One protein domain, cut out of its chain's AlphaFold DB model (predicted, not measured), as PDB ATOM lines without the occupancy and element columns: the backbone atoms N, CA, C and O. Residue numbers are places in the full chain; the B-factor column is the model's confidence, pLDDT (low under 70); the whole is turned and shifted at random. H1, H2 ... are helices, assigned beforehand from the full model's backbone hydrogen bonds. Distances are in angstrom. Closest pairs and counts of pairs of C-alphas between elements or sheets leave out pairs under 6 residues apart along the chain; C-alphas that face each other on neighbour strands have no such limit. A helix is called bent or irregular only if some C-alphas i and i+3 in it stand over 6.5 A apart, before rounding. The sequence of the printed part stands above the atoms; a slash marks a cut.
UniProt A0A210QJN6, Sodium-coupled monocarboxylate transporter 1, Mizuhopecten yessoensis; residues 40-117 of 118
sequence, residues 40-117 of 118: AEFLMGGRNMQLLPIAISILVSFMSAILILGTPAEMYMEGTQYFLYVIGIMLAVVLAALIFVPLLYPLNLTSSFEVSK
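Overview. This is residues 40 to 117 of the 118 residues of the protein "Sodium-coupled monocarboxylate transporter 1" of Mizuhopecten yessoensis (UniProt A0A210QJN6). One long bent helix, H3, folds back on itself to make an open, elongated U: its arm H3b forms one leg, and its shorter arm H3a, followed backward along the chain by H2 and H1, forms the other. The space between H2 and H3b is empty, and small H4 sits near the far end of H3b. The printed part has 78 residues with four named helices, H1 H2 H3 H4 in chain order, no named strand, and the class is all helix. It is loose, with a radius of gyration of the C-alphas of 16.7 A and spans of 46 by 24 by 23 A.

Along the chain. Start with H3, residues 65 to 107, assigned as one helix by its hydrogen bonds but bent: C-alphas 77 and 80 are 9.4 A apart. Find C-alpha 65 at (144.935, 409.001, 354.175); arm H3a runs from there to residue 77, 17.9 A. Arm H3b, residues 80 to 107, runs 41.5 A to C-alpha 107 at (121.070, 413.611, 330.285); it has a kink of 37 degrees near residue 101 and is irregular, C-alphas 103 and 106 being 6.8 A apart. Before H3 look for H2, residues 51 to 62, 16.5 A, and H1, residues 40 to 47, 9.2 A, irregular with C-alphas 43 and 46 8.3 A apart. H4, residues 112 to 117, 10.1 A, ends at (115.014, 418.771, 340.431).

Arrangement. H3a and H3b touch through residues 71 to 75 and 81 to 82 alone, the closest C-alphas being those of Met 75 and Tyr 82, 6.2 A. They run opposite ways at a shallow tilt of 34 degrees, only just short of steep. H2 and H3b are apart, as are H1 and H4; H3b and H4 are only just apart, closest 8.0 A. In H2 every O i to N i+4 pair is within hydrogen-bond range; the counts are 2 of 4 in H1, 7 of 9 in H3a, 19 of 24 in H3b and 0 of 2 in H4, where 2 of 3 O i to N i+3 pairs are within range.

Size, cuts and confidence. The farthest C-alphas, those of Ala 40 and Gly 79, are 46.6 A apart. The printed part has no cut, and its three links are tight. Look for low pLDDT, under 70, at residues 40 to 49 and 107 to 117.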
ATOM      1  N   ALA A  40     131.027 426.855 332.952       58.84
ATOM      2  CA  ALA A  40     130.928 425.610 332.205       58.84
ATOM      3  C   ALA A  40     132.297 425.100 331.734       58.84
ATOM      4  O   ALA A  40     132.554 423.907 331.815       58.84
ATOM      5  N   GLU A  41     133.200 425.970 331.292       63.38
ATOM      6  CA  GLU A  41     134.535 425.579 330.834       63.38
ATOM      7  C   GLU A  41     135.439 425.143 331.993       63.38
ATOM      8  O   GLU A  41     136.165 424.158 331.869       63.38
ATOM      9  N   PHE A  42     135.311 425.796 333.151       62.50
ATOM     10  CA  PHE A  42     136.030 425.416 334.369       62.50
ATOM     11  C   PHE A  42     135.532 424.090 334.966       62.50
ATOM     12  O   PHE A  42     136.343 423.255 335.358       62.50
ATOM     13  N   LEU A  43     134.211 423.871 335.020       62.47
ATOM     14  CA  LEU A  43     133.631 422.654 335.601       62.47
ATOM     15  C   LEU A  43     133.630 421.461 334.637       62.47
ATOM     16  O   LEU A  43     133.752 420.325 335.084       62.47
ATOM     17  N   MET A  44     133.485 421.700 333.330       62.47
ATOM     18  CA  MET A  44     133.385 420.636 332.321       62.47
ATOM     19  C   MET A  44     134.668 420.420 331.524       62.47
ATOM     20  O   MET A  44     134.700 419.517 330.689       62.47
ATOM     21  N   GLY A  45     135.699 421.253 331.705       61.16
ATOM     22  CA  GLY A  45     136.953 421.144 330.953       61.16
ATOM     23  C   GLY A  45     136.747 421.181 329.435       61.16
ATOM     24  O   GLY A  45     137.393 420.433 328.702       61.16
ATOM     25  N   GLY A  46     135.752 421.943 328.966       60.22
ATOM     26  CA  GLY A  46     135.353 421.986 327.555       60.22
ATOM     27  C   GLY A  46     134.777 420.677 326.993       60.22
ATOM     28  O   GLY A  46     134.710 420.532 325.775       60.22
ATOM     29  N   ARG A  47     134.394 419.704 327.842       62.31
ATOM     30  CA  ARG A  47     133.928 418.346 327.466       62.31
ATOM     31  C   ARG A  47     134.895 417.556 326.571       62.31
ATOM     32  O   ARG A  47     134.515 416.531 326.016       62.31
ATOM     33  N   ASN A  48     136.141 418.007 326.459       61.91
ATOM     34  CA  ASN A  48     137.152 417.428 325.575       61.91
ATOM     35  C   ASN A  48     138.386 416.949 326.358       61.91
ATOM     36  O   ASN A  48     139.492 416.857 325.825       61.91
ATOM     37  N   MET A  49     138.212 416.677 327.656       68.44
ATOM     38  CA  MET A  49     139.265 416.101 328.485       68.44
ATOM     39  C   MET A  49     139.571 414.673 328.023       68.44
ATOM     40  O   MET A  49     138.683 413.837 327.870       68.44
ATOM     41  N   GLN A  50     140.856 414.394 327.807       75.44
ATOM     42  CA  GLN A  50     141.324 413.063 327.438       75.44
ATOM     43  C   GLN A  50     141.060 412.061 328.575       75.44
ATOM     44  O   GLN A  50     141.135 412.405 329.756       75.44
ATOM     45  N   LEU A  51     140.807 410.799 328.214       78.88
ATOM     46  CA  LEU A  51     140.467 409.728 329.161       78.88
ATOM     47  C   LEU A  51     141.511 409.558 330.276       78.88
ATOM     48  O   LEU A  51     141.160 409.312 331.426       78.88
ATOM     49  N   LEU A  52     142.794 409.705 329.940       82.44
ATOM     50  CA  LEU A  52     143.898 409.481 330.870       82.44
ATOM     51  C   LEU A  52     143.932 410.526 332.014       82.44
ATOM     52  O   LEU A  52     143.896 410.109 333.172       82.44
ATOM     53  N   PRO A  53     143.920 411.850 331.749       82.25
ATOM     54  CA  PRO A  53     143.745 412.869 332.787       82.25
ATOM     55  C   PRO A  53     142.506 412.666 333.665       82.25
ATOM     56  O   PRO A  53     142.588 412.843 334.879       82.25
ATOM     57  N   ILE A  54     141.376 412.259 333.074       83.62
ATOM     58  CA  ILE A  54     140.136 411.997 333.820       83.62
ATOM     59  C   ILE A  54     140.337 410.829 334.789       83.62
ATOM     60  O   ILE A  54     140.055 410.962 335.979       83.62
ATOM     61  N   ALA A  55     140.864 409.701 334.304       83.94
ATOM     62  CA  ALA A  55     141.103 408.519 335.124       83.94
ATOM     63  C   ALA A  55     142.064 408.817 336.286       83.94
ATOM     64  O   ALA A  55     141.785 408.446 337.425       83.94
ATOM     65  N   ILE A  56     143.155 409.545 336.022       86.12
ATOM     66  CA  ILE A  56     144.116 409.952 337.054       86.12
ATOM     67  C   ILE A  56     143.446 410.864 338.087       86.12
ATOM     68  O   ILE A  56     143.602 410.639 339.285       86.12
ATOM     69  N   SER A  57     142.666 411.856 337.654       86.88
ATOM     70  CA  SER A  57     141.967 412.760 338.574       86.88
ATOM     71  C   SER A  57     140.981 412.016 339.475       86.88
ATOM     72  O   SER A  57     140.907 412.304 340.670       86.88
ATOM     73  N   ILE A  58     140.237 411.049 338.932       86.44
ATOM     74  CA  ILE A  58     139.315 410.209 339.708       86.44
ATOM     75  C   ILE A  58     140.085 409.363 340.729       86.44
ATOM     76  O   ILE A  58     139.702 409.334 341.896       86.44
ATOM     77  N   LEU A  59     141.190 408.725 340.325       86.50
ATOM     78  CA  LEU A  59     142.032 407.932 341.228       86.50
ATOM     79  C   LEU A  59     142.585 408.775 342.381       86.50
ATOM     80  O   LEU A  59     142.485 408.373 343.539       86.50
ATOM     81  N   VAL A  60     143.123 409.958 342.076       86.19
ATOM     82  CA  VAL A  60     143.643 410.893 343.085       86.19
ATOM     83  C   VAL A  60     142.531 411.361 344.024       86.19
ATOM     84  O   VAL A  60     142.759 411.460 345.224       86.19
ATOM     85  N   SER A  61     141.322 411.595 343.508       86.69
ATOM     86  CA  SER A  61     140.173 412.026 344.322       86.69
ATOM     87  C   SER A  61     139.643 410.915 345.232       86.69
ATOM     88  O   SER A  61     139.079 411.195 346.285       86.69
ATOM     89  N   PHE A  62     139.800 409.655 344.823       85.00
ATOM     90  CA  PHE A  62     139.396 408.497 345.613       85.00
ATOM     91  C   PHE A  62     140.407 408.158 346.717       85.00
ATOM     92  O   PHE A  62     140.031 407.646 347.772       85.00
ATOM     93  N   MET A  63     141.693 408.440 346.494       86.38
ATOM     94  CA  MET A  63     142.749 408.130 347.451       86.38
ATOM     95  C   MET A  63     142.670 409.039 348.684       86.38
ATOM     96  O   MET A  63     142.680 410.262 348.586       86.38
ATOM     97  N   SER A  64     142.629 408.431 349.869       86.62
ATOM     98  CA  SER A  64     142.583 409.135 351.153       86.62
ATOM     99  C   SER A  64     143.666 408.625 352.104       86.62
ATOM    100  O   SER A  64     144.168 407.511 351.953       86.62
ATOM    101  N   ALA A  65     143.995 409.417 353.130       84.31
ATOM    102  CA  ALA A  65     144.935 409.001 354.175       84.31
ATOM    103  C   ALA A  65     144.475 407.719 354.899       84.31
ATOM    104  O   ALA A  65     145.300 406.884 355.266       84.31
ATOM    105  N   ILE A  66     143.156 407.528 355.032       83.19
ATOM    106  CA  ILE A  66     142.554 406.315 355.598       83.19
ATOM    107  C   ILE A  66     142.861 405.104 354.718       83.19
ATOM    108  O   ILE A  66     143.188 404.045 355.235       83.19
ATOM    109  N   LEU A  67     142.811 405.239 353.391       86.00
ATOM    110  CA  LEU A  67     143.161 404.130 352.504       86.00
ATOM    111  C   LEU A  67     144.641 403.743 352.632       86.00
ATOM    112  O   LEU A  67     144.963 402.562 352.662       86.00
ATOM    113  N   ILE A  68     145.539 404.722 352.742       86.56
ATOM    114  CA  ILE A  68     146.989 404.474 352.766       86.56
ATOM    115  C   ILE A  68     147.448 403.874 354.101       86.56
ATOM    116  O   ILE A  68     148.258 402.952 354.109       86.56
ATOM    117  N   LEU A  69     146.944 404.389 355.226       89.06
ATOM    118  CA  LEU A  69     147.382 403.973 356.564       89.06
ATOM    119  C   LEU A  69     146.394 403.028 357.252       89.06
ATOM    120  O   LEU A  69     146.801 402.132 357.983       89.06
ATOM    121  N   GLY A  70     145.099 403.211 357.017       85.25
ATOM    122  CA  GLY A  70     144.044 402.425 357.652       85.25
ATOM    123  C   GLY A  70     143.925 401.015 357.087       85.25
ATOM    124  O   GLY A  70     143.731 400.086 357.853       85.25
ATOM    125  N   THR A  71     144.103 400.811 355.779       85.69
ATOM    126  CA  THR A  71     143.993 399.464 355.183       85.69
ATOM    127  C   THR A  71     145.076 398.480 355.629       85.69
ATOM    128  O   THR A  71     144.713 397.352 355.971       85.69
ATOM    129  N   PRO A  72     146.375 398.845 355.719       85.12
ATOM    130  CA  PRO A  72     147.364 397.938 356.291       85.12
ATOM    131  C   PRO A  72     147.161 397.743 357.796       85.12
ATOM    132  O   PRO A  72     147.391 396.642 358.285       85.12
ATOM    133  N   ALA A  73     146.707 398.770 358.527       86.75
ATOM    134  CA  ALA A  73     146.399 398.646 359.950       86.75
ATOM    135  C   ALA A  73     145.237 397.668 360.194       86.75
ATOM    136  O   ALA A  73     145.351 396.780 361.034       86.75
ATOM    137  N   GLU A  74     144.165 397.772 359.408       86.06
ATOM    138  CA  GLU A  74     143.018 396.862 359.449       86.06
ATOM    139  C   GLU A  74     143.444 395.429 359.118       86.06
ATOM    140  O   GLU A  74     143.137 394.497 359.855       86.06
ATOM    141  N   MET A  75     144.231 395.243 358.052       87.75
ATOM    142  CA  MET A  75     144.762 393.924 357.697       87.75
ATOM    143  C   MET A  75     145.691 393.340 358.764       87.75
ATOM    144  O   MET A  75     145.749 392.121 358.918       87.75
ATOM    145  N   TYR A  76     146.439 394.182 359.476       86.25
ATOM    146  CA  TYR A  76     147.325 393.739 360.546       86.25
ATOM    147  C   TYR A  76     146.544 393.274 361.783       86.25
ATOM    148  O   TYR A  76     146.941 392.300 362.418       86.25
ATOM    149  N   MET A  77     145.437 393.946 362.109       88.19
ATOM    150  CA  MET A  77     144.623 393.656 363.294       88.19
ATOM    151  C   MET A  77     143.604 392.532 363.056       88.19
ATOM    152  O   MET A  77     143.528 391.598 363.849       88.19
ATOM    153  N   GLU A  78     142.861 392.594 361.949       83.94
ATOM    154  CA  GLU A  78     141.711 391.722 361.647       83.94
ATOM    155  C   GLU A  78     142.021 390.669 360.559       83.94
ATOM    156  O   GLU A  78     141.198 389.816 360.208       83.94
ATOM    157  N   GLY A  79     143.242 390.686 360.015       82.38
ATOM    158  CA  GLY A  79     143.732 389.695 359.063       82.38
ATOM    159  C   GLY A  79     143.246 389.899 357.624       82.38
ATOM    160  O   GLY A  79     142.914 390.991 357.166       82.38
ATOM    161  N   THR A  80     143.223 388.816 356.842       85.00
ATOM    162  CA  THR A  80     143.010 388.869 355.383       85.00
ATOM    163  C   THR A  80     141.556 389.087 354.956       85.00
ATOM    164  O   THR A  80     141.277 389.103 353.759       85.00
ATOM    165  N   GLN A  81     140.614 389.258 355.890       85.88
ATOM    166  CA  GLN A  81     139.193 389.455 355.571       85.88
ATOM    167  C   GLN A  81     138.947 390.733 354.753       85.88
ATOM    168  O   GLN A  81     138.046 390.763 353.913       85.88
ATOM    169  N   TYR A  82     139.817 391.738 354.902       83.94
ATOM    170  CA  TYR A  82     139.800 392.968 354.111       83.94
ATOM    171  C   TYR A  82     139.856 392.717 352.587       83.94
ATOM    172  O   TYR A  82     139.299 393.488 351.806       83.94
ATOM    173  N   PHE A  83     140.429 391.599 352.123       85.12
ATOM    174  CA  PHE A  83     140.434 391.254 350.694       85.12
ATOM    175  C   PHE A  83     139.031 391.079 350.103       85.12
ATOM    176  O   PHE A  83     138.810 391.427 348.942       85.12
ATOM    177  N   LEU A  84     138.067 390.577 350.883       88.62
ATOM    178  CA  LEU A  84     136.686 390.433 350.414       88.62
ATOM    179  C   LEU A  84     136.040 391.801 350.167       88.62
ATOM    180  O   LEU A  84     135.319 391.968 349.183       88.62
ATOM    181  N   TYR A  85     136.358 392.792 351.004       86.69
ATOM    182  CA  TYR A  85     135.944 394.178 350.790       86.69
ATOM    183  C   TYR A  85     136.532 394.747 349.491       86.69
ATOM    184  O   TYR A  85     135.798 395.336 348.695       86.69
ATOM    185  N   VAL A  86     137.821 394.506 349.223       87.12
ATOM    186  CA  VAL A  86     138.482 394.957 347.984       87.12
ATOM    187  C   VAL A  86     137.827 394.344 346.740       87.12
ATOM    188  O   VAL A  86     137.579 395.038 345.757       87.12
ATOM    189  N   ILE A  87     137.483 393.055 346.769       90.50
ATOM    190  CA  ILE A  87     136.774 392.414 345.650       90.50
ATOM    191  C   ILE A  87     135.369 393.014 345.484       90.50
ATOM    192  O   ILE A  87     134.954 393.323 344.364       90.50
ATOM    193  N   GLY A  88     134.651 393.226 346.589       91.75
ATOM    194  CA  GLY A  88     133.317 393.825 346.582       91.75
ATOM    195  C   GLY A  88     133.302 395.233 345.985       91.75
ATOM    196  O   GLY A  88     132.461 395.522 345.133       91.75
ATOM    197  N   ILE A  89     134.255 396.092 346.365       89.25
ATOM    198  CA  ILE A  89     134.323 397.463 345.841       89.25
ATOM    199  C   ILE A  89     134.703 397.487 344.357       89.25
ATOM    200  O   ILE A  89     134.132 398.270 343.603       89.25
ATOM    201  N   MET A  90     135.577 396.582 343.904       89.56
ATOM    202  CA  MET A  90     135.908 396.445 342.481       89.56
ATOM    203  C   MET A  90     134.678 396.076 341.645       89.56
ATOM    204  O   MET A  90     134.416 396.701 340.616       89.56
ATOM    205  N   LEU A  91     133.881 395.106 342.104       93.00
ATOM    206  CA  LEU A  91     132.633 394.730 341.437       93.00
ATOM    207  C   LEU A  91     131.611 395.872 341.460       93.00
ATOM    208  O   LEU A  91     130.989 396.153 340.436       93.00
ATOM    209  N   ALA A  92     131.469 396.561 342.595       89.56
ATOM    210  CA  ALA A  92     130.573 397.705 342.722       89.56
ATOM    211  C   ALA A  92     130.939 398.833 341.745       89.56
ATOM    212  O   ALA A  92     130.046 399.393 341.118       89.56
ATOM    213  N   VAL A  93     132.231 399.128 341.558       88.06
ATOM    214  CA  VAL A  93     132.703 400.137 340.594       88.06
ATOM    215  C   VAL A  93     132.378 399.730 339.156       88.06
ATOM    216  O   VAL A  93     131.884 400.558 338.392       88.06
ATOM    217  N   VAL A  94     132.592 398.464 338.780       90.81
ATOM    218  CA  VAL A  94     132.252 397.966 337.433       90.81
ATOM    219  C   VAL A  94     130.748 398.051 337.184       90.81
ATOM    220  O   VAL A  94     130.321 398.579 336.158       90.81
ATOM    221  N   LEU A  95     129.932 397.585 338.130       90.94
ATOM    222  CA  LEU A  95     128.476 397.666 338.024       90.94
ATOM    223  C   LEU A  95     128.000 399.118 337.975       90.94
ATOM    224  O   LEU A  95     127.149 399.460 337.156       90.94
ATOM    225  N   ALA A  96     128.583 399.992 338.796       87.00
ATOM    226  CA  ALA A  96     128.253 401.405 338.787       87.00
ATOM    227  C   ALA A  96     128.601 402.056 337.441       87.00
ATOM    228  O   ALA A  96     127.788 402.801 336.899       87.00
ATOM    229  N   ALA A  97     129.757 401.734 336.855       85.94
ATOM    230  CA  ALA A  97     130.128 402.217 335.531       85.94
ATOM    231  C   ALA A  97     129.142 401.733 334.455       85.94
ATOM    232  O   ALA A  97     128.719 402.518 333.614       85.94
ATOM    233  N   LEU A  98     128.719 400.468 334.500       87.69
ATOM    234  CA  LEU A  98     127.788 399.909 333.515       87.69
ATOM    235  C   LEU A  98     126.349 400.411 333.666       87.69
ATOM    236  O   LEU A  98     125.620 400.414 332.682       87.69
ATOM    237  N   ILE A  99     125.925 400.819 334.863       86.88
ATOM    238  CA  ILE A  99     124.541 401.245 335.126       86.88
ATOM    239  C   ILE A  99     124.419 402.773 335.103       86.88
ATOM    240  O   ILE A  99     123.572 403.315 334.395       86.88
ATOM    241  N   PHE A 100     125.265 403.492 335.846       80.69
ATOM    242  CA  PHE A 100     125.142 404.944 336.001       80.69
ATOM    243  C   PHE A 100     125.679 405.724 334.804       80.69
ATOM    244  O   PHE A 100     125.108 406.764 334.479       80.69
ATOM    245  N   VAL A 101     126.727 405.250 334.118       81.00
ATOM    246  CA  VAL A 101     127.245 405.950 332.927       81.00
ATOM    247  C   VAL A 101     126.194 406.008 331.815       81.00
ATOM    248  O   VAL A 101     125.880 407.122 331.399       81.00
ATOM    249  N   PRO A 102     125.579 404.902 331.348       79.12
ATOM    250  CA  PRO A 102     124.570 404.998 330.293       79.12
ATOM    251  C   PRO A 102     123.290 405.708 330.745       79.12
ATOM    252  O   PRO A 102     122.586 406.258 329.903       79.12
ATOM    253  N   LEU A 103     122.995 405.736 332.049       78.94
ATOM    254  CA  LEU A 103     121.838 406.447 332.590       78.94
ATOM    255  C   LEU A 103     122.048 407.971 332.631       78.94
ATOM    256  O   LEU A 103     121.155 408.726 332.257       78.94
ATOM    257  N   LEU A 104     123.217 408.434 333.089       74.31
ATOM    258  CA  LEU A 104     123.480 409.855 333.356       74.31
ATOM    259  C   LEU A 104     124.137 410.588 332.184       74.31
ATOM    260  O   LEU A 104     123.874 411.773 331.983       74.31
ATOM    261  N   TYR A 105     124.959 409.902 331.388       73.19
ATOM    262  CA  TYR A 105     125.655 410.497 330.246       73.19
ATOM    263  C   TYR A 105     124.719 411.149 329.203       73.19
ATOM    264  O   TYR A 105     124.986 412.289 328.816       73.19
ATOM    265  N   PRO A 106     123.594 410.531 328.774       71.75
ATOM    266  CA  PRO A 106     122.700 411.154 327.791       71.75
ATOM    267  C   PRO A 106     121.929 412.365 328.336       71.75
ATOM    268  O   PRO A 106     121.479 413.203 327.554       71.75
ATOM    269  N   LEU A 107     121.800 412.505 329.661       66.69
ATOM    270  CA  LEU A 107     121.070 413.611 330.285       66.69
ATOM    271  C   LEU A 107     121.848 414.940 330.251       66.69
ATOM    272  O   LEU A 107     121.269 415.978 330.564       66.69
ATOM    273  N   ASN A 108     123.127 414.933 329.837       63.84
ATOM    274  CA  ASN A 108     123.973 416.128 329.690       63.84
ATOM    275  C   ASN A 108     124.017 417.032 330.941       63.84
ATOM    276  O   ASN A 108     124.267 418.232 330.819       63.84
ATOM    277  N   LEU A 109     123.781 416.463 332.124       63.72
ATOM    278  CA  LEU A 109     123.612 417.222 333.360       63.72
ATOM    279  C   LEU A 109     124.929 417.815 333.834       63.72
ATOM    280  O   LEU A 109     126.001 417.227 333.684       63.72
ATOM    281  N   THR A 110     124.819 418.988 334.446       60.47
ATOM    282  CA  THR A 110     125.976 419.730 334.956       60.47
ATOM    283  C   THR A 110     126.379 419.255 336.357       60.47
ATOM    284  O   THR A 110     127.504 419.468 336.799       60.47
ATOM    285  N   SER A 111     125.445 418.612 337.063       58.38
ATOM    286  CA  SER A 111     125.589 418.096 338.422       58.38
ATOM    287  C   SER A 111     124.651 416.906 338.631       58.38
ATOM    288  O   SER A 111     123.503 416.938 338.186       58.38
ATOM    289  N   SER A 112     125.094 415.877 339.362       61.19
ATOM    290  CA  SER A 112     124.276 414.693 339.681       61.19
ATOM    291  C   SER A 112     122.997 415.029 340.463       61.19
ATOM    292  O   SER A 112     122.031 414.273 340.421       61.19
ATOM    293  N   PHE A 113     122.955 416.184 341.139       61.59
ATOM    294  CA  PHE A 113     121.772 416.655 341.869       61.59
ATOM    295  C   PHE A 113     120.675 417.231 340.965       61.59
ATOM    296  O   PHE A 113     119.545 417.420 341.416       61.59
ATOM    297  N   GLU A 114     120.975 417.509 339.696       61.09
ATOM    298  CA  GLU A 114     120.002 418.059 338.749       61.09
ATOM    299  C   GLU A 114     118.921 417.028 338.378       61.09
ATOM    300  O   GLU A 114     117.783 417.409 338.113       61.09
ATOM    301  N   VAL A 115     119.231 415.727 338.492       60.81
ATOM    302  CA  VAL A 115     118.271 414.619 338.316       60.81
ATOM    303  C   VAL A 115     117.084 414.740 339.276       60.81
ATOM    304  O   VAL A 115     115.964 414.444 338.895       60.81
ATOM    305  N   SER A 116     117.314 415.193 340.513       60.12
ATOM    306  CA  SER A 116     116.272 415.281 341.548       60.12
ATOM    307  C   SER A 116     115.377 416.521 341.421       60.12
ATOM    308  O   SER A 116     114.387 416.617 342.145       60.12
ATOM    309  N   LYS A 117     115.749 417.503 340.590       52.69
ATOM    310  CA  LYS A 117     115.014 418.771 340.431       52.69
ATOM    311  C   LYS A 117     114.151 418.830 339.164       52.69
ATOM    312  O   LYS A 117     113.459 419.830 338.980       52.69
TER     313      LYS A 117